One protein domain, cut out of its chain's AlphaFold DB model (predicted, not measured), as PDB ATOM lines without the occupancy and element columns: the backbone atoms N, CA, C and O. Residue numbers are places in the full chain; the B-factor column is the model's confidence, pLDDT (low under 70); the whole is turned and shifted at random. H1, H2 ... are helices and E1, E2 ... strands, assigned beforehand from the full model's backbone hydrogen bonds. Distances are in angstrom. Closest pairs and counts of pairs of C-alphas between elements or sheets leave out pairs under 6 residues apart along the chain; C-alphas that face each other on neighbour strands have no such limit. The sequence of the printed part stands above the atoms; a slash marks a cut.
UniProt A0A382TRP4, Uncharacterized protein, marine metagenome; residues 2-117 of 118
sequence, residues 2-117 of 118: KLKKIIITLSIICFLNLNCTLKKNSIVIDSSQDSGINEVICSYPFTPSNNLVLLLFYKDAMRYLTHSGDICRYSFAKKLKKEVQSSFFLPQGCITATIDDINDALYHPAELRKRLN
ATOM      1  N   LYS A   2      66.886 -34.165 -74.286       53.12
ATOM      2  CA  LYS A   2      67.532 -34.035 -72.956       53.12
ATOM      3  C   LYS A   2      66.719 -33.233 -71.921       53.12
ATOM      4  O   LYS A   2      66.609 -33.668 -70.783       53.12
ATOM      5  N   LEU A   3      66.084 -32.130 -72.328       53.03
ATOM      6  CA  LEU A   3      65.351 -31.243 -71.409       53.03
ATOM      7  C   LEU A   3      64.099 -31.904 -70.798       53.03
ATOM      8  O   LEU A   3      63.878 -31.809 -69.597       53.03
ATOM      9  N   LYS A   4      63.333 -32.663 -71.600       53.53
ATOM     10  CA  LYS A   4      62.172 -33.433 -71.117       53.53
ATOM     11  C   LYS A   4      62.569 -34.485 -70.077       53.53
ATOM     12  O   LYS A   4      61.873 -34.631 -69.083       53.53
ATOM     13  N   LYS A   5      63.700 -35.179 -70.277       58.69
ATOM     14  CA  LYS A   5      64.224 -36.139 -69.291       58.69
ATOM     15  C   LYS A   5      64.584 -35.442 -67.980       58.69
ATOM     16  O   LYS A   5      64.159 -35.919 -66.946       58.69
ATOM     17  N   ILE A   6      65.276 -34.301 -68.028       66.25
ATOM     18  CA  ILE A   6      65.674 -33.546 -66.824       66.25
ATOM     19  C   ILE A   6      64.455 -33.102 -66.000       66.25
ATOM     20  O   ILE A   6      64.457 -33.277 -64.785       66.25
ATOM     21  N   ILE A   7      63.401 -32.597 -66.650       66.06
ATOM     22  CA  ILE A   7      62.163 -32.181 -65.967       66.06
ATOM     23  C   ILE A   7      61.481 -33.381 -65.298       66.06
ATOM     24  O   ILE A   7      61.092 -33.296 -64.137       66.06
ATOM     25  N   ILE A   8      61.395 -34.519 -65.996       66.38
ATOM     26  CA  ILE A   8      60.808 -35.748 -65.445       66.38
ATOM     27  C   ILE A   8      61.614 -36.236 -64.233       66.38
ATOM     28  O   ILE A   8      61.026 -36.558 -63.204       66.38
ATOM     29  N   THR A   9      62.948 -36.241 -64.310       66.31
ATOM     30  CA  THR A   9      63.792 -36.684 -63.192       66.31
ATOM     31  C   THR A   9      63.675 -35.753 -61.981       66.31
ATOM     32  O   THR A   9      63.568 -36.240 -60.859       66.31
ATOM     33  N   LEU A  10      63.628 -34.430 -62.185       61.66
ATOM     34  CA  LEU A  10      63.423 -33.449 -61.107       61.66
ATOM     35  C   LEU A  10      62.047 -33.590 -60.448       61.66
ATOM     36  O   LEU A  10      61.962 -33.556 -59.223       61.66
ATOM     37  N   SER A  11      60.984 -33.812 -61.228       58.84
ATOM     38  CA  SER A  11      59.654 -34.086 -60.674       58.84
ATOM     39  C   SER A  11      59.639 -35.368 -59.843       58.84
ATOM     40  O   SER A  11      59.112 -35.351 -58.736       58.84
ATOM     41  N   ILE A  12      60.257 -36.455 -60.318       60.88
ATOM     42  CA  ILE A  12      60.321 -37.728 -59.581       60.88
ATOM     43  C   ILE A  12      61.113 -37.571 -58.275       60.88
ATOM     44  O   ILE A  12      60.672 -38.054 -57.238       60.88
ATOM     45  N   ILE A  13      62.237 -36.849 -58.291       60.94
ATOM     46  CA  ILE A  13      63.032 -36.570 -57.085       60.94
ATOM     47  C   ILE A  13      62.242 -35.700 -56.097       60.94
ATOM     48  O   ILE A  13      62.311 -35.932 -54.892       60.94
ATOM     49  N   CYS A  14      61.448 -34.740 -56.578       54.41
ATOM     50  CA  CYS A  14      60.584 -33.928 -55.723       54.41
ATOM     51  C   CYS A  14      59.474 -34.781 -55.080       54.41
ATOM     52  O   CYS A  14      59.297 -34.736 -53.866       54.41
ATOM     53  N   PHE A  15      58.804 -35.643 -55.856       53.00
ATOM     54  CA  PHE A  15      57.800 -36.590 -55.347       53.00
ATOM     55  C   PHE A  15      58.384 -37.609 -54.356       53.00
ATOM     56  O   PHE A  15      57.738 -37.936 -53.365       53.00
ATOM     57  N   LEU A  16      59.614 -38.081 -54.580       53.66
ATOM     58  CA  LEU A  16      60.302 -38.997 -53.665       53.66
ATOM     59  C   LEU A  16      60.702 -38.313 -52.349       53.66
ATOM     60  O   LEU A  16      60.602 -38.943 -51.301       53.66
ATOM     61  N   ASN A  17      61.079 -37.029 -52.374       46.47
ATOM     62  CA  ASN A  17      61.366 -36.253 -51.160       46.47
ATOM     63  C   ASN A  17      60.095 -35.767 -50.432       46.47
ATOM     64  O   ASN A  17      60.135 -35.525 -49.228       46.47
ATOM     65  N   LEU A  18      58.958 -35.671 -51.129       47.47
ATOM     66  CA  LEU A  18      57.642 -35.366 -50.547       47.47
ATOM     67  C   LEU A  18      57.014 -36.550 -49.789       47.47
ATOM     68  O   LEU A  18      56.101 -36.335 -48.997       47.47
ATOM     69  N   ASN A  19      57.524 -37.775 -49.970       43.28
ATOM     70  CA  ASN A  19      57.104 -38.948 -49.191       43.28
ATOM     71  C   ASN A  19      57.707 -39.004 -47.779       43.28
ATOM     72  O   ASN A  19      57.359 -39.889 -46.998       43.28
ATOM     73  N   CYS A  20      58.555 -38.044 -47.402       45.53
ATOM     74  CA  CYS A  20      58.766 -37.749 -45.994       45.53
ATOM     75  C   CYS A  20      57.551 -36.972 -45.480       45.53
ATOM     76  O   CYS A  20      57.612 -35.759 -45.274       45.53
ATOM     77  N   THR A  21      56.435 -37.668 -45.252       49.72
ATOM     78  CA  THR A  21      55.385 -37.167 -44.364       49.72
ATOM     79  C   THR A  21      56.033 -37.036 -43.001       49.72
ATOM     80  O   THR A  21      56.195 -38.011 -42.266       49.72
ATOM     81  N   LEU A  22      56.546 -35.843 -42.717       49.66
ATOM     82  CA  LEU A  22      57.259 -35.571 -41.488       49.66
ATOM     83  C   LEU A  22      56.235 -35.755 -40.369       49.66
ATOM     84  O   LEU A  22      55.380 -34.888 -40.173       49.66
ATOM     85  N   LYS A  23      56.274 -36.909 -39.685       55.50
ATOM     86  CA  LYS A  23      55.541 -37.121 -38.435       55.50
ATOM     87  C   LYS A  23      55.909 -35.948 -37.547       55.50
ATOM     88  O   LYS A  23      57.050 -35.838 -37.098       55.50
ATOM     89  N   LYS A  24      54.979 -35.012 -37.392       64.31
ATOM     90  CA  LYS A  24      55.258 -33.764 -36.702       64.31
ATOM     91  C   LYS A  24      54.707 -33.898 -35.304       64.31
ATOM     92  O   LYS A  24      53.510 -34.094 -35.102       64.31
ATOM     93  N   ASN A  25      55.614 -33.799 -34.348       68.88
ATOM     94  CA  ASN A  25      55.263 -33.698 -32.950       68.88
ATOM     95  C   ASN A  25      54.446 -32.410 -32.752       68.88
ATOM     96  O   ASN A  25      54.924 -31.310 -33.021       68.88
ATOM     97  N   SER A  26      53.189 -32.558 -32.348       71.88
ATOM     98  CA  SER A  26      52.321 -31.483 -31.885       71.88
ATOM     99  C   SER A  26      52.361 -31.490 -30.369       71.88
ATOM    100  O   SER A  26      52.010 -32.490 -29.751       71.88
ATOM    101  N   ILE A  27      52.721 -30.360 -29.774       71.94
ATOM    102  CA  ILE A  27      52.563 -30.167 -28.335       71.94
ATOM    103  C   ILE A  27      51.070 -29.969 -28.060       71.94
ATOM    104  O   ILE A  27      50.384 -29.218 -28.767       71.94
ATOM    105  N   VAL A  28      50.550 -30.710 -27.092       73.00
ATOM    106  CA  VAL A  28      49.184 -30.608 -26.588       73.00
ATOM    107  C   VAL A  28      49.284 -30.363 -25.093       73.00
ATOM    108  O   VAL A  28      49.982 -31.082 -24.390       73.00
ATOM    109  N   ILE A  29      48.602 -29.329 -24.620       69.75
ATOM    110  CA  ILE A  29      48.554 -29.008 -23.198       69.75
ATOM    111  C   ILE A  29      47.434 -29.837 -22.576       69.75
ATOM    112  O   ILE A  29      46.278 -29.691 -22.979       69.75
ATOM    113  N   ASP A  30      47.780 -30.700 -21.624       63.66
ATOM    114  CA  ASP A  30      46.796 -31.372 -20.785       63.66
ATOM    115  C   ASP A  30      46.572 -30.549 -19.512       63.66
ATOM    116  O   ASP A  30      47.482 -30.351 -18.710       63.66
ATOM    117  N   SER A  31      45.354 -30.028 -19.355       58.56
ATOM    118  CA  SER A  31      44.934 -29.260 -18.179       58.56
ATOM    119  C   SER A  31      44.135 -30.101 -17.178       58.56
ATOM    120  O   SER A  31      43.531 -29.536 -16.271       58.56
ATOM    121  N   SER A  32      44.043 -31.423 -17.375       59.41
ATOM    122  CA  SER A  32      43.202 -32.308 -16.558       59.41
ATOM    123  C   SER A  32      43.865 -32.805 -15.267       59.41
ATOM    124  O   SER A  32      43.186 -33.409 -14.438       59.41
ATOM    125  N   GLN A  33      45.158 -32.531 -15.060       52.06
ATOM    126  CA  GLN A  33      45.861 -32.876 -13.825       52.06
ATOM    127  C   GLN A  33      46.008 -31.653 -12.912       52.06
ATOM    128  O   GLN A  33      46.580 -30.636 -13.294       52.06
ATOM    129  N   ASP A  34      45.536 -31.799 -11.673       54.34
ATOM    130  CA  ASP A  34      45.552 -30.821 -10.566       54.34
ATOM    131  C   ASP A  34      46.975 -30.411 -10.101       54.34
ATOM    132  O   ASP A  34      47.162 -29.709  -9.110       54.34
ATOM    133  N   SER A  35      48.012 -30.856 -10.815       48.41
ATOM    134  CA  SER A  35      49.427 -30.672 -10.498       48.41
ATOM    135  C   SER A  35      50.206 -30.182 -11.726       48.41
ATOM    136  O   SER A  35      51.068 -30.883 -12.251       48.41
ATOM    137  N   GLY A  36      49.903 -28.967 -12.186       57.94
ATOM    138  CA  GLY A  36      50.683 -28.260 -13.207       57.94
ATOM    139  C   GLY A  36      50.323 -28.582 -14.663       57.94
ATOM    140  O   GLY A  36      49.730 -29.606 -14.985       57.94
ATOM    141  N   ILE A  37      50.678 -27.653 -15.556       60.69
ATOM    142  CA  ILE A  37      50.532 -27.809 -17.008       60.69
ATOM    143  C   ILE A  37      51.486 -28.915 -17.469       60.69
ATOM    144  O   ILE A  37      52.697 -28.701 -17.507       60.69
ATOM    145  N   ASN A  38      50.949 -30.078 -17.841       71.81
ATOM    146  CA  ASN A  38      51.733 -31.145 -18.452       71.81
ATOM    147  C   ASN A  38      51.674 -31.015 -19.979       71.81
ATOM    148  O   ASN A  38      50.619 -31.135 -20.609       71.81
ATOM    149  N   GLU A  39      52.829 -30.738 -20.588       78.38
ATOM    150  CA  GLU A  39      52.982 -30.748 -22.040       78.38
ATOM    151  C   GLU A  39      53.065 -32.192 -22.542       78.38
ATOM    152  O   GLU A  39      54.020 -32.920 -22.273       78.38
ATOM    153  N   VAL A  40      52.062 -32.612 -23.308       83.25
ATOM    154  CA  VAL A  40      52.037 -33.914 -23.971       83.25
ATOM    155  C   VAL A  40      52.497 -33.743 -25.410       83.25
ATOM    156  O   VAL A  40      51.901 -33.009 -26.202       83.25
ATOM    157  N   ILE A  41      53.564 -34.446 -25.780       86.50
ATOM    158  CA  ILE A  41      54.064 -34.459 -27.153       86.50
ATOM    159  C   ILE A  41      53.328 -35.548 -27.935       86.50
ATOM    160  O   ILE A  41      53.521 -36.739 -27.705       86.50
ATOM    161  N   CYS A  42      52.500 -35.140 -28.893       89.00
ATOM    162  CA  CYS A  42      51.728 -36.040 -29.741       89.00
ATOM    163  C   CYS A  42      52.334 -36.142 -31.144       89.00
ATOM    164  O   CYS A  42      52.410 -35.148 -31.863       89.00
ATOM    165  N   SER A  43      52.717 -37.336 -31.590       89.94
ATOM    166  CA  SER A  43      53.277 -37.547 -32.934       89.94
ATOM    167  C   SER A  43      52.177 -37.737 -33.979       89.94
ATOM    168  O   SER A  43      51.840 -38.864 -34.341       89.94
ATOM    169  N   TYR A  44      51.606 -36.636 -34.471       91.38
ATOM    170  CA  TYR A  44      50.534 -36.694 -35.466       91.38
ATOM    171  C   TYR A  44      51.019 -37.318 -36.783       91.38
ATOM    172  O   TYR A  44      52.169 -37.092 -37.180       91.38
ATOM    173  N   PRO A  45      50.149 -38.054 -37.503       89.44
ATOM    174  CA  PRO A  45      50.504 -38.628 -38.800       89.44
ATOM    175  C   PRO A  45      50.794 -37.532 -39.834       89.44
ATOM    176  O   PRO A  45      51.616 -37.717 -40.723       89.44
ATOM    177  N   PHE A  46      50.155 -36.371 -39.684       88.56
ATOM    178  CA  PHE A  46      50.403 -35.141 -40.430       88.56
ATOM    179  C   PHE A  46      49.834 -33.946 -39.655       88.56
ATOM    180  O   PHE A  46      49.115 -34.113 -38.669       88.56
ATOM    181  N   THR A  47      50.125 -32.723 -40.100       86.81
ATOM    182  CA  THR A  47      49.485 -31.523 -39.537       86.81
ATOM    183  C   THR A  47      48.119 -31.324 -40.198       86.81
ATOM    184  O   THR A  47      48.086 -31.147 -41.417       86.81
ATOM    185  N   PRO A  48      46.996 -31.327 -39.452       81.75
ATOM    186  CA  PRO A  48      45.699 -30.954 -40.004       81.75
ATOM    187  C   PRO A  48      45.728 -29.457 -40.321       81.75
ATOM    188  O   PRO A  48      45.556 -28.627 -39.434       81.75
ATOM    189  N   SER A  49      46.063 -29.125 -41.562       77.06
ATOM    190  CA  SER A  49      46.120 -27.745 -42.065       77.06
ATOM    191  C   SER A  49      45.639 -27.617 -43.511       77.06
ATOM    192  O   SER A  49      45.667 -26.530 -44.079       77.06
ATOM    193  N   ASN A  50      45.324 -28.744 -44.159       74.19
ATOM    194  CA  ASN A  50      44.815 -28.802 -45.524       74.19
ATOM    195  C   ASN A  50      44.132 -30.158 -45.763       74.19
ATOM    196  O   ASN A  50      44.711 -31.215 -45.500       74.19
ATOM    197  N   ASN A  51      42.932 -30.125 -46.337       79.19
ATOM    198  CA  ASN A  51      42.143 -31.308 -46.679       79.19
ATOM    199  C   ASN A  51      42.800 -32.212 -47.735       79.19
ATOM    200  O   ASN A  51      42.547 -33.414 -47.742       79.19
ATOM    201  N   LEU A  52      43.699 -31.690 -48.574       82.69
ATOM    202  CA  LEU A  52      44.465 -32.511 -49.518       82.69
ATOM    203  C   LEU A  52      45.371 -33.519 -48.798       82.69
ATOM    204  O   LEU A  52      45.498 -34.663 -49.225       82.69
ATOM    205  N   VAL A  53      45.977 -33.107 -47.683       84.31
ATOM    206  CA  VAL A  53      46.849 -33.977 -46.883       84.31
ATOM    207  C   VAL A  53      46.024 -35.084 -46.225       84.31
ATOM    208  O   VAL A  53      46.451 -36.235 -46.215       84.31
ATOM    209  N   LEU A  54      44.809 -34.771 -45.762       87.62
ATOM    210  CA  LEU A  54      43.881 -35.780 -45.253       87.62
ATOM    211  C   LEU A  54      43.535 -36.831 -46.317       87.62
ATOM    212  O   LEU A  54      43.513 -38.011 -45.990       87.62
ATOM    213  N   LEU A  55      43.308 -36.444 -47.576       86.00
ATOM    214  CA  LEU A  55      43.012 -37.416 -48.639       86.00
ATOM    215  C   LEU A  55      44.174 -38.393 -48.872       86.00
ATOM    216  O   LEU A  55      43.943 -39.585 -49.062       86.00
ATOM    217  N   LEU A  56      45.418 -37.908 -48.817       87.94
ATOM    218  CA  LEU A  56      46.611 -38.741 -49.001       87.94
ATOM    219  C   LEU A  56      46.857 -39.681 -47.813       87.94
ATOM    220  O   LEU A  56      47.220 -40.838 -48.006       87.94
ATOM    221  N   PHE A  57      46.628 -39.198 -46.592       90.12
ATOM    222  CA  PHE A  57      46.937 -39.917 -45.349       90.12
ATOM    223  C   PHE A  57      45.681 -40.356 -44.594       90.12
ATOM    224  O   PHE A  57      45.691 -40.475 -43.369       90.12
ATOM    225  N   TYR A  58      44.589 -40.611 -45.315       91.56
ATOM    226  CA  TYR A  58      43.278 -40.867 -44.719       91.56
ATOM    227  C   TYR A  58      43.292 -42.057 -43.758       91.56
ATOM    228  O   TYR A  58      42.895 -41.948 -42.599       91.56
ATOM    229  N   LYS A  59      43.830 -43.194 -44.216       92.44
ATOM    230  CA  LYS A  59      43.933 -44.406 -43.394       92.44
ATOM    231  C   LYS A  59      44.848 -44.203 -42.188       92.44
ATOM    232  O   LYS A  59      44.551 -44.724 -41.118       92.44
ATOM    233  N   ASP A  60      45.915 -43.424 -42.331       92.38
ATOM    234  CA  ASP A  60      46.826 -43.127 -41.224       92.38
ATOM    235  C   ASP A  60      46.178 -42.197 -40.191       92.38
ATOM    236  O   ASP A  60      46.365 -42.402 -38.993       92.38
ATOM    237  N   ALA A  61      45.352 -41.239 -40.628       93.94
ATOM    238  CA  ALA A  61      44.521 -40.426 -39.740       93.94
ATOM    239  C   ALA A  61      43.573 -41.306 -38.920       93.94
ATOM    240  O   ALA A  61      43.560 -41.215 -37.693       93.94
ATOM    241  N   MET A  62      42.821 -42.186 -39.585       95.94
ATOM    242  CA  MET A  62      41.862 -43.071 -38.921       95.94
ATOM    243  C   MET A  62      42.556 -44.044 -37.964       95.94
ATOM    244  O   MET A  62      42.146 -44.189 -36.815       95.94
ATOM    245  N   ARG A  63      43.679 -44.643 -38.378       94.06
ATOM    246  CA  ARG A  63      44.505 -45.496 -37.508       94.06
ATOM    247  C   ARG A  63      45.011 -44.751 -36.282       94.06
ATOM    248  O   ARG A  63      44.959 -45.310 -35.189       94.06
ATOM    249  N   TYR A  64      45.485 -43.518 -36.450       94.75
ATOM    250  CA  TYR A  64      45.945 -42.693 -35.339       94.75
ATOM    251  C   TYR A  64      44.809 -42.389 -34.356       94.75
ATOM    252  O   TYR A  64      44.991 -42.496 -33.148       94.75
ATOM    253  N   LEU A  65      43.622 -42.059 -34.862       96.31
ATOM    254  CA  LEU A  65      42.442 -41.803 -34.035       96.31
ATOM    255  C   LEU A  65      41.988 -43.042 -33.249       96.31
ATOM    256  O   LEU A  65      41.559 -42.911 -32.105       96.31
ATOM    257  N   THR A  66      42.133 -44.233 -33.831       95.44
ATOM    258  CA  THR A  66      41.771 -45.497 -33.177       95.44
ATOM    259  C   THR A  66      42.766 -45.943 -32.101       95.44
ATOM    260  O   THR A  66      42.337 -46.494 -31.093       95.44
ATOM    261  N   HIS A  67      44.075 -45.736 -32.292       92.50
ATOM    262  CA  HIS A  67      45.101 -46.399 -31.465       92.50
ATOM    263  C   HIS A  67      45.941 -45.465 -30.583       92.50
ATOM    264  O   HIS A  67      46.648 -45.948 -29.702       92.50
ATOM    265  N   SER A  68      45.921 -44.149 -30.812       90.56
ATOM    266  CA  SER A  68      46.739 -43.210 -30.032       90.56
ATOM    267  C   SER A  68      46.143 -42.919 -28.654       90.56
ATOM    268  O   SER A  68      44.937 -43.039 -28.450       90.56
ATOM    269  N   GLY A  69      46.986 -42.475 -27.715       90.88
ATOM    270  CA  GLY A  69      46.546 -42.078 -26.374       90.88
ATOM    271  C   GLY A  69      45.489 -40.969 -26.403       90.88
ATOM    272  O   GLY A  69      45.535 -40.093 -27.271       90.88
ATOM    273  N   ASP A  70      44.554 -41.007 -25.450       91.56
ATOM    274  CA  ASP A  70      43.322 -40.203 -25.433       91.56
ATOM    275  C   ASP A  70      43.544 -38.723 -25.739       91.56
ATOM    276  O   ASP A  70      42.995 -38.205 -26.714       91.56
ATOM    277  N   ILE A  71      44.419 -38.060 -24.981       91.94
ATOM    278  CA  ILE A  71      44.759 -36.638 -25.153       91.94
ATOM    279  C   ILE A  71      45.146 -36.342 -26.608       91.94
ATOM    280  O   ILE A  71      44.657 -35.400 -27.239       91.94
ATOM    281  N   CYS A  72      45.994 -37.197 -27.171       92.69
ATOM    282  CA  CYS A  72      46.545 -37.033 -28.499       92.69
ATOM    283  C   CYS A  72      45.537 -37.326 -29.611       92.69
ATOM    284  O   CYS A  72      45.482 -36.570 -30.586       92.69
ATOM    285  N   ARG A  73      44.724 -38.385 -29.488       94.69
ATOM    286  CA  ARG A  73      43.689 -38.692 -30.488       94.69
ATOM    287  C   ARG A  73      42.563 -37.661 -30.475       94.69
ATOM    288  O   ARG A  73      42.169 -37.209 -31.546       94.69
ATOM    289  N   TYR A  74      42.109 -37.203 -29.306       95.25
ATOM    290  CA  TYR A  74      41.055 -36.187 -29.218       95.25
ATOM    291  C   TYR A  74      41.525 -34.816 -29.714       95.25
ATOM    292  O   TYR A  74      40.803 -34.146 -30.458       95.25
ATOM    293  N   SER A  75      42.751 -34.409 -29.373       94.06
ATOM    294  CA  SER A  75      43.333 -33.162 -29.882       94.06
ATOM    295  C   SER A  75      43.511 -33.189 -31.403       94.06
ATOM    296  O   SER A  75      43.172 -32.218 -32.090       94.06
ATOM    297  N   PHE A  76      43.974 -34.314 -31.960       94.94
ATOM    298  CA  PHE A  76      44.066 -34.500 -33.409       94.94
ATOM    299  C   PHE A  76      42.683 -34.471 -34.069       94.94
ATOM    300  O   PHE A  76      42.487 -33.712 -35.016       94.94
ATOM    301  N   ALA A  77      41.704 -35.206 -33.527       96.25
ATOM    302  CA  ALA A  77      40.333 -35.236 -34.034       96.25
ATOM    303  C   ALA A  77      39.708 -33.842 -34.087       96.25
ATOM    304  O   ALA A  77      39.108 -33.474 -35.092       96.25
ATOM    305  N   LYS A  78      39.870 -33.043 -33.025       95.81
ATOM    306  CA  LYS A  78      39.338 -31.677 -32.959       95.81
ATOM    307  C   LYS A  78      39.897 -30.801 -34.078       95.81
ATOM    308  O   LYS A  78      39.132 -30.116 -34.755       95.81
ATOM    309  N   LYS A  79      41.220 -30.831 -34.282       94.25
ATOM    310  CA  LYS A  79      41.873 -30.084 -35.367       94.25
ATOM    311  C   LYS A  79      41.398 -30.589 -36.730       94.25
ATOM    312  O   LYS A  79      41.017 -29.787 -37.570       94.25
ATOM    313  N   LEU A  80      41.341 -31.905 -36.919       94.75
ATOM    314  CA  LEU A  80      40.949 -32.505 -38.190       94.75
ATOM    315  C   LEU A  80      39.497 -32.195 -38.575       94.75
ATOM    316  O   LEU A  80      39.245 -31.785 -39.703       94.75
ATOM    317  N   LYS A  81      38.552 -32.315 -37.632       96.00
ATOM    318  CA  LYS A  81      37.144 -31.950 -37.848       96.00
ATOM    319  C   LYS A  81      37.003 -30.495 -38.280       96.00
ATOM    320  O   LYS A  81      36.259 -30.220 -39.215       96.00
ATOM    321  N   LYS A  82      37.747 -29.585 -37.638       94.69
ATOM    322  CA  LYS A  82      37.740 -28.160 -37.987       94.69
ATOM    323  C   LYS A  82      38.147 -27.945 -39.446       94.69
ATOM    324  O   LYS A  82      37.416 -27.278 -40.167       94.69
ATOM    325  N   GLU A  83      39.255 -28.545 -39.879       92.81
ATOM    326  CA  GLU A  83      39.752 -28.417 -41.258       92.81
ATOM    327  C   GLU A  83      38.768 -28.980 -42.296       92.81
ATOM    328  O   GLU A  83      38.515 -28.346 -43.326       92.81
ATOM    329  N   VAL A  84      38.168 -30.139 -41.998       93.81
ATOM    330  CA  VAL A  84      37.166 -30.796 -42.852       93.81
ATOM    331  C   VAL A  84      35.910 -29.936 -42.981       93.81
ATOM    332  O   VAL A  84      35.424 -29.727 -44.089       93.81
ATOM    333  N   GLN A  85      35.409 -29.392 -41.868       94.06
ATOM    334  CA  GLN A  85      34.226 -28.525 -41.845       94.06
ATOM    335  C   GLN A  85      34.462 -27.186 -42.547       94.06
ATOM    336  O   GLN A  85      33.551 -26.667 -43.183       94.06
ATOM    337  N   SER A  86      35.674 -26.629 -42.462       91.38
ATOM    338  CA  SER A  86      36.037 -25.396 -43.170       91.38
ATOM    339  C   SER A  86      36.412 -25.618 -44.639       91.38
ATOM    340  O   SER A  86      36.845 -24.682 -45.309       91.38
ATOM    341  N   SER A  87      36.307 -26.849 -45.146       87.62
ATOM    342  CA  SER A  87      36.721 -27.165 -46.508       87.62
ATOM    343  C   SER A  87      35.818 -26.510 -47.542       87.62
ATOM    344  O   SER A  87      34.637 -26.825 -47.638       87.62
ATOM    345  N   PHE A  88      36.405 -25.679 -48.400       84.31
ATOM    346  CA  PHE A  88      35.703 -25.135 -49.561       84.31
ATOM    347  C   PHE A  88      35.533 -26.160 -50.699       84.31
ATOM    348  O   PHE A  88      34.587 -26.083 -51.473       84.31
ATOM    349  N   PHE A  89      36.450 -27.128 -50.816       84.56
ATOM    350  CA  PHE A  89      36.512 -28.043 -51.966       84.56
ATOM    351  C   PHE A  89      35.792 -29.380 -51.746       84.56
ATOM    352  O   PHE A  89      35.664 -30.161 -52.687       84.56
ATOM    353  N   LEU A  90      35.361 -29.679 -50.517       86.00
ATOM    354  CA  LEU A  90      34.663 -30.928 -50.215       86.00
ATOM    355  C   LEU A  90      33.146 -30.718 -50.311       86.00
ATOM    356  O   LEU A  90      32.615 -29.849 -49.623       86.00
ATOM    357  N   PRO A  91      32.427 -31.529 -51.106       92.06
ATOM    358  CA  PRO A  91      30.971 -31.539 -51.080       92.06
ATOM    359  C   PRO A  91      30.443 -31.883 -49.684       92.06
ATOM    360  O   PRO A  91      31.059 -32.672 -48.965       92.06
ATOM    361  N   GLN A  92      29.255 -31.379 -49.337       92.38
ATOM    362  CA  GLN A  92      28.658 -31.589 -48.013       92.38
ATOM    363  C   GLN A  92      28.553 -33.075 -47.627       92.38
ATOM    364  O   GLN A  92      28.838 -33.429 -46.488       92.38
ATOM    365  N   GLY A  93      28.214 -33.956 -48.575       93.88
ATOM    366  CA  GLY A  93      28.164 -35.402 -48.326       93.88
ATOM    367  C   GLY A  93      29.523 -35.997 -47.940       93.88
ATOM    368  O   GLY A  93      29.593 -36.830 -47.040       93.88
ATOM    369  N   CYS A  94      30.612 -35.522 -48.553       92.25
ATOM    370  CA  CYS A  94      31.970 -35.944 -48.202       92.25
ATOM    371  C   CYS A  94      32.392 -35.401 -46.835       92.25
ATOM    372  O   CYS A  94      33.045 -36.116 -46.080       92.25
ATOM    373  N   ILE A  95      32.008 -34.161 -46.507       94.19
ATOM    374  CA  ILE A  95      32.232 -33.576 -45.178       94.19
ATOM    375  C   ILE A  95      31.554 -34.450 -44.123       94.19
ATOM    376  O   ILE A  95      32.231 -34.912 -43.210       94.19
ATOM    377  N   THR A  96      30.257 -34.731 -44.271       96.50
ATOM    378  CA  THR A  96      29.501 -35.564 -43.324       96.50
ATOM    379  C   THR A  96      30.132 -36.947 -43.165       96.50
ATOM    380  O   THR A  96      30.497 -37.308 -42.052       96.50
ATOM    381  N   ALA A  97      30.383 -37.661 -44.268       94.81
ATOM    382  CA  ALA A  97      30.994 -38.990 -44.217       94.81
ATOM    383  C   ALA A  97      32.376 -38.988 -43.538       94.81
ATOM    384  O   ALA A  97      32.696 -39.886 -42.767       94.81
ATOM    385  N   THR A  98      33.185 -37.952 -43.777       94.81
ATOM    386  CA  THR A  98      34.504 -37.819 -43.142       94.81
ATOM    387  C   THR A  98      34.382 -37.551 -41.640       94.81
ATOM    388  O   THR A  98      35.161 -38.081 -40.851       94.81
ATOM    389  N   ILE A  99      33.421 -36.726 -41.217       96.56
ATOM    390  CA  ILE A  99      33.169 -36.466 -39.795       96.56
ATOM    391  C   ILE A  99      32.666 -37.731 -39.093       96.56
ATOM    392  O   ILE A  99      33.117 -38.012 -37.980       96.56
ATOM    393  N   ASP A 100      31.798 -38.502 -39.746       96.81
ATOM    394  CA  ASP A 100      31.303 -39.783 -39.243       96.81
ATOM    395  C   ASP A 100      32.440 -40.797 -39.108       96.81
ATOM    396  O   ASP A 100      32.603 -41.395 -38.049       96.81
ATOM    397  N   ASP A 101      33.319 -40.902 -40.109       96.25
ATOM    398  CA  ASP A 101      34.516 -41.741 -40.030       96.25
ATOM    399  C   ASP A 101      35.442 -41.327 -38.873       96.25
ATOM    400  O   ASP A 101      35.940 -42.189 -38.151       96.25
ATOM    401  N   ILE A 102      35.637 -40.024 -38.626       96.81
ATOM    402  CA  ILE A 102      36.409 -39.547 -37.465       96.81
ATOM    403  C   ILE A 102      35.727 -39.943 -36.146       96.81
ATOM    404  O   ILE A 102      36.413 -40.306 -35.189       96.81
ATOM    405  N   ASN A 103      34.399 -39.842 -36.060       97.75
ATOM    406  CA  ASN A 103      33.649 -40.232 -34.865       97.75
ATOM    407  C   ASN A 103      33.744 -41.740 -34.622       97.75
ATOM    408  O   ASN A 103      34.071 -42.158 -33.513       97.75
ATOM    409  N   ASP A 104      33.546 -42.549 -35.658       97.19
ATOM    410  CA  ASP A 104      33.668 -43.998 -35.558       97.19
ATOM    411  C   ASP A 104      35.109 -44.406 -35.236       97.19
ATOM    412  O   ASP A 104      35.321 -45.340 -34.470       97.19
ATOM    413  N   ALA A 105      36.121 -43.667 -35.697       96.62
ATOM    414  CA  ALA A 105      37.508 -43.936 -35.315       96.62
ATOM    415  C   ALA A 105      37.735 -43.791 -33.803       96.62
ATOM    416  O   ALA A 105      38.532 -44.543 -33.237       96.62
ATOM    417  N   LEU A 106      37.055 -42.831 -33.165       96.75
ATOM    418  CA  LEU A 106      37.158 -42.555 -31.732       96.75
ATOM    419  C   LEU A 106      36.306 -43.506 -30.883       96.75
ATOM    420  O   LEU A 106      36.760 -43.931 -29.819       96.75
ATOM    421  N   TYR A 107      35.089 -43.813 -31.342       96.81
ATOM    422  CA  TYR A 107      34.047 -44.434 -30.516       96.81
ATOM    423  C   TYR A 107      33.594 -45.815 -31.011       96.81
ATOM    424  O   TYR A 107      33.237 -46.660 -30.193       96.81
ATOM    425  N   HIS A 108      33.667 -46.087 -32.318       96.44
ATOM    426  CA  HIS A 108      33.211 -47.340 -32.942       96.44
ATOM    427  C   HIS A 108      34.265 -47.946 -33.894       96.44
ATOM    428  O   HIS A 108      33.978 -48.245 -35.059       96.44
ATOM    429  N   PRO A 109      35.513 -48.174 -33.438       93.94
ATOM    430  CA  PRO A 109      36.625 -48.497 -34.335       93.94
ATOM    431  C   PRO A 109      36.437 -49.814 -35.103       93.94
ATOM    432  O   PRO A 109      36.959 -49.974 -36.206       93.94
ATOM    433  N   ALA A 110      35.666 -50.759 -34.554       92.88
ATOM    434  CA  ALA A 110      35.326 -52.005 -35.236       92.88
ATOM    435  C   ALA A 110      34.430 -51.780 -36.467       92.88
ATOM    436  O   ALA A 110      34.580 -52.477 -37.470       92.88
ATOM    437  N   GLU A 111      33.514 -50.814 -36.404       91.19
ATOM    438  CA  GLU A 111      32.619 -50.464 -37.511       91.19
ATOM    439  C   GLU A 111      33.392 -49.743 -38.612       91.19
ATOM    440  O   GLU A 111      33.329 -50.140 -39.780       91.19
ATOM    441  N   LEU A 112      34.231 -48.778 -38.225       92.44
ATOM    442  CA  LEU A 112      35.112 -48.082 -39.156       92.44
ATOM    443  C   LEU A 112      36.048 -49.049 -39.889       92.44
ATOM    444  O   LEU A 112      36.209 -48.968 -41.109       92.44
ATOM    445  N   ARG A 113      36.648 -50.002 -39.164       90.44
ATOM    446  CA  ARG A 113      37.561 -50.990 -39.747       90.44
ATOM    447  C   ARG A 113      36.872 -51.864 -40.793       90.44
ATOM    448  O   ARG A 113      37.470 -52.137 -41.832       90.44
ATOM    449  N   LYS A 114      35.619 -52.269 -40.553       90.31
ATOM    450  CA  LYS A 114      34.813 -53.008 -41.541       90.31
ATOM    451  C   LYS A 114      34.570 -52.172 -42.800       90.31
ATOM    452  O   LYS A 114      34.690 -52.702 -43.898       90.31
ATOM    453  N   ARG A 115      34.267 -50.877 -42.641       88.75
ATOM    454  CA  ARG A 115      33.983 -49.950 -43.749       88.75
ATOM    455  C   ARG A 115      35.220 -49.627 -44.590       88.75
ATOM    456  O   ARG A 115      35.132 -49.594 -45.813       88.75
ATOM    457  N   LEU A 116      36.372 -49.410 -43.955       84.88
ATOM    458  CA  LEU A 116      37.594 -48.927 -44.620       84.88
ATOM    459  C   LEU A 116      38.650 -50.008 -44.905       84.88
ATOM    460  O   LEU A 116      39.635 -49.728 -45.599       84.88
ATOM    461  N   ASN A 117      38.452 -51.222 -44.382       85.12
ATOM    462  CA  ASN A 117      39.300 -52.399 -44.570       85.12
ATOM    463  C   ASN A 117      40.804 -52.101 -44.370       85.12
ATOM    464  O   ASN A 117      41.572 -51.995 -45.338       85.12
TER     465      ASN A 117
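AT A GLANCE: This is residues 2 to 117 of the 118 residues of an uncharacterized protein of marine metagenome (UniProt A0A382TRP4). A bundle of three helices, H3, H4 and H5, each running against the one before, has a two-stranded hairpin, E1 and E2, along the side where H4 begins, while H6 folds back beside the last part of H5 and the short H2 lies crosswise near the start of H3 and the end of H4. From this body H1, residues 2 to 18, sticks out with residues 19 and 20 as a long free arm. The printed part has 116 residues, with six named helices and two named strands in the order H1, E1, E2, H2, H3, H4, H5, H6; the sheet, E1 - E2, is antiparallel and the class is mostly helix. The whole is loose, with a radius of gyration of the C-alphas of 17.4 A, and elongated, spanning 66 by 36 by 27 A.

IN THESE COORDINATES: H1 is residues 2 to 18, 24.5 A long, from C-alpha 2 at (67.532, -34.035, -72.956). E1, residues 24 to 30, is 18.2 A long, and E2, residues 38 to 44, is 17.9 A long. H2 is residues 51 to 56 and H3 residues 58 to 67. H4, residues 70 to 85, is 22.1 A long and begins with C-alpha 70 at (43.322, -40.203, -25.433). H5, residues 92 to 107, is 22.4 A long. H6, residues 109 to 116, ends with C-alpha 116 at (37.594, -48.927, -44.620).

HOW THE PARTS SIT: H3, H4 and H5 form the up and down bundle. H4 and H5, a helical hairpin, touch at a shallow tilt of 5 degrees, opposite ways; their closest C-alphas, of Val 84 and Ile 95, are 6.1 A apart. H4 touches H3 with residues 73 to 77 alone, closest at Leu 65 and Arg 73, C-alphas 4.9 A apart. H5 touches H3 with residues 101 to 106 alone, closest at Thr 66 and Ala 105, C-alphas 5.0 A apart. H6 touches H5 at a steep tilt of 38 degrees, closest at Asp 104 and Leu 112, C-alphas 5.6 A apart. H2 and H3 are close but not clearly touching, about perpendicular at 87 degrees, closest at Leu 54 and Ala 61, C-alphas 7.2 A apart. E1 and E2 are an antiparallel hairpin, with N 26 and O 42 at 2.7 A and N 40 and O 28 at 2.8 A, within hydrogen-bond range. The closest C-alphas of E2 and H4, of Cys 42 and Cys 72, are 5.4 A apart. In the six helices every O i to N i+4 pair is within hydrogen-bond range.

THE WHOLE: The two C-alphas farthest apart, of Lys 2 and Asp 34, are 66.2 A apart. Without the free residues 2 to 20, the body spans 44 by 29 by 23 A. The printed part has no cut and no long link. Mean pLDDT of the printed part is 80.8; residues 2 to 25 and 29 to 37 of this model are under 70.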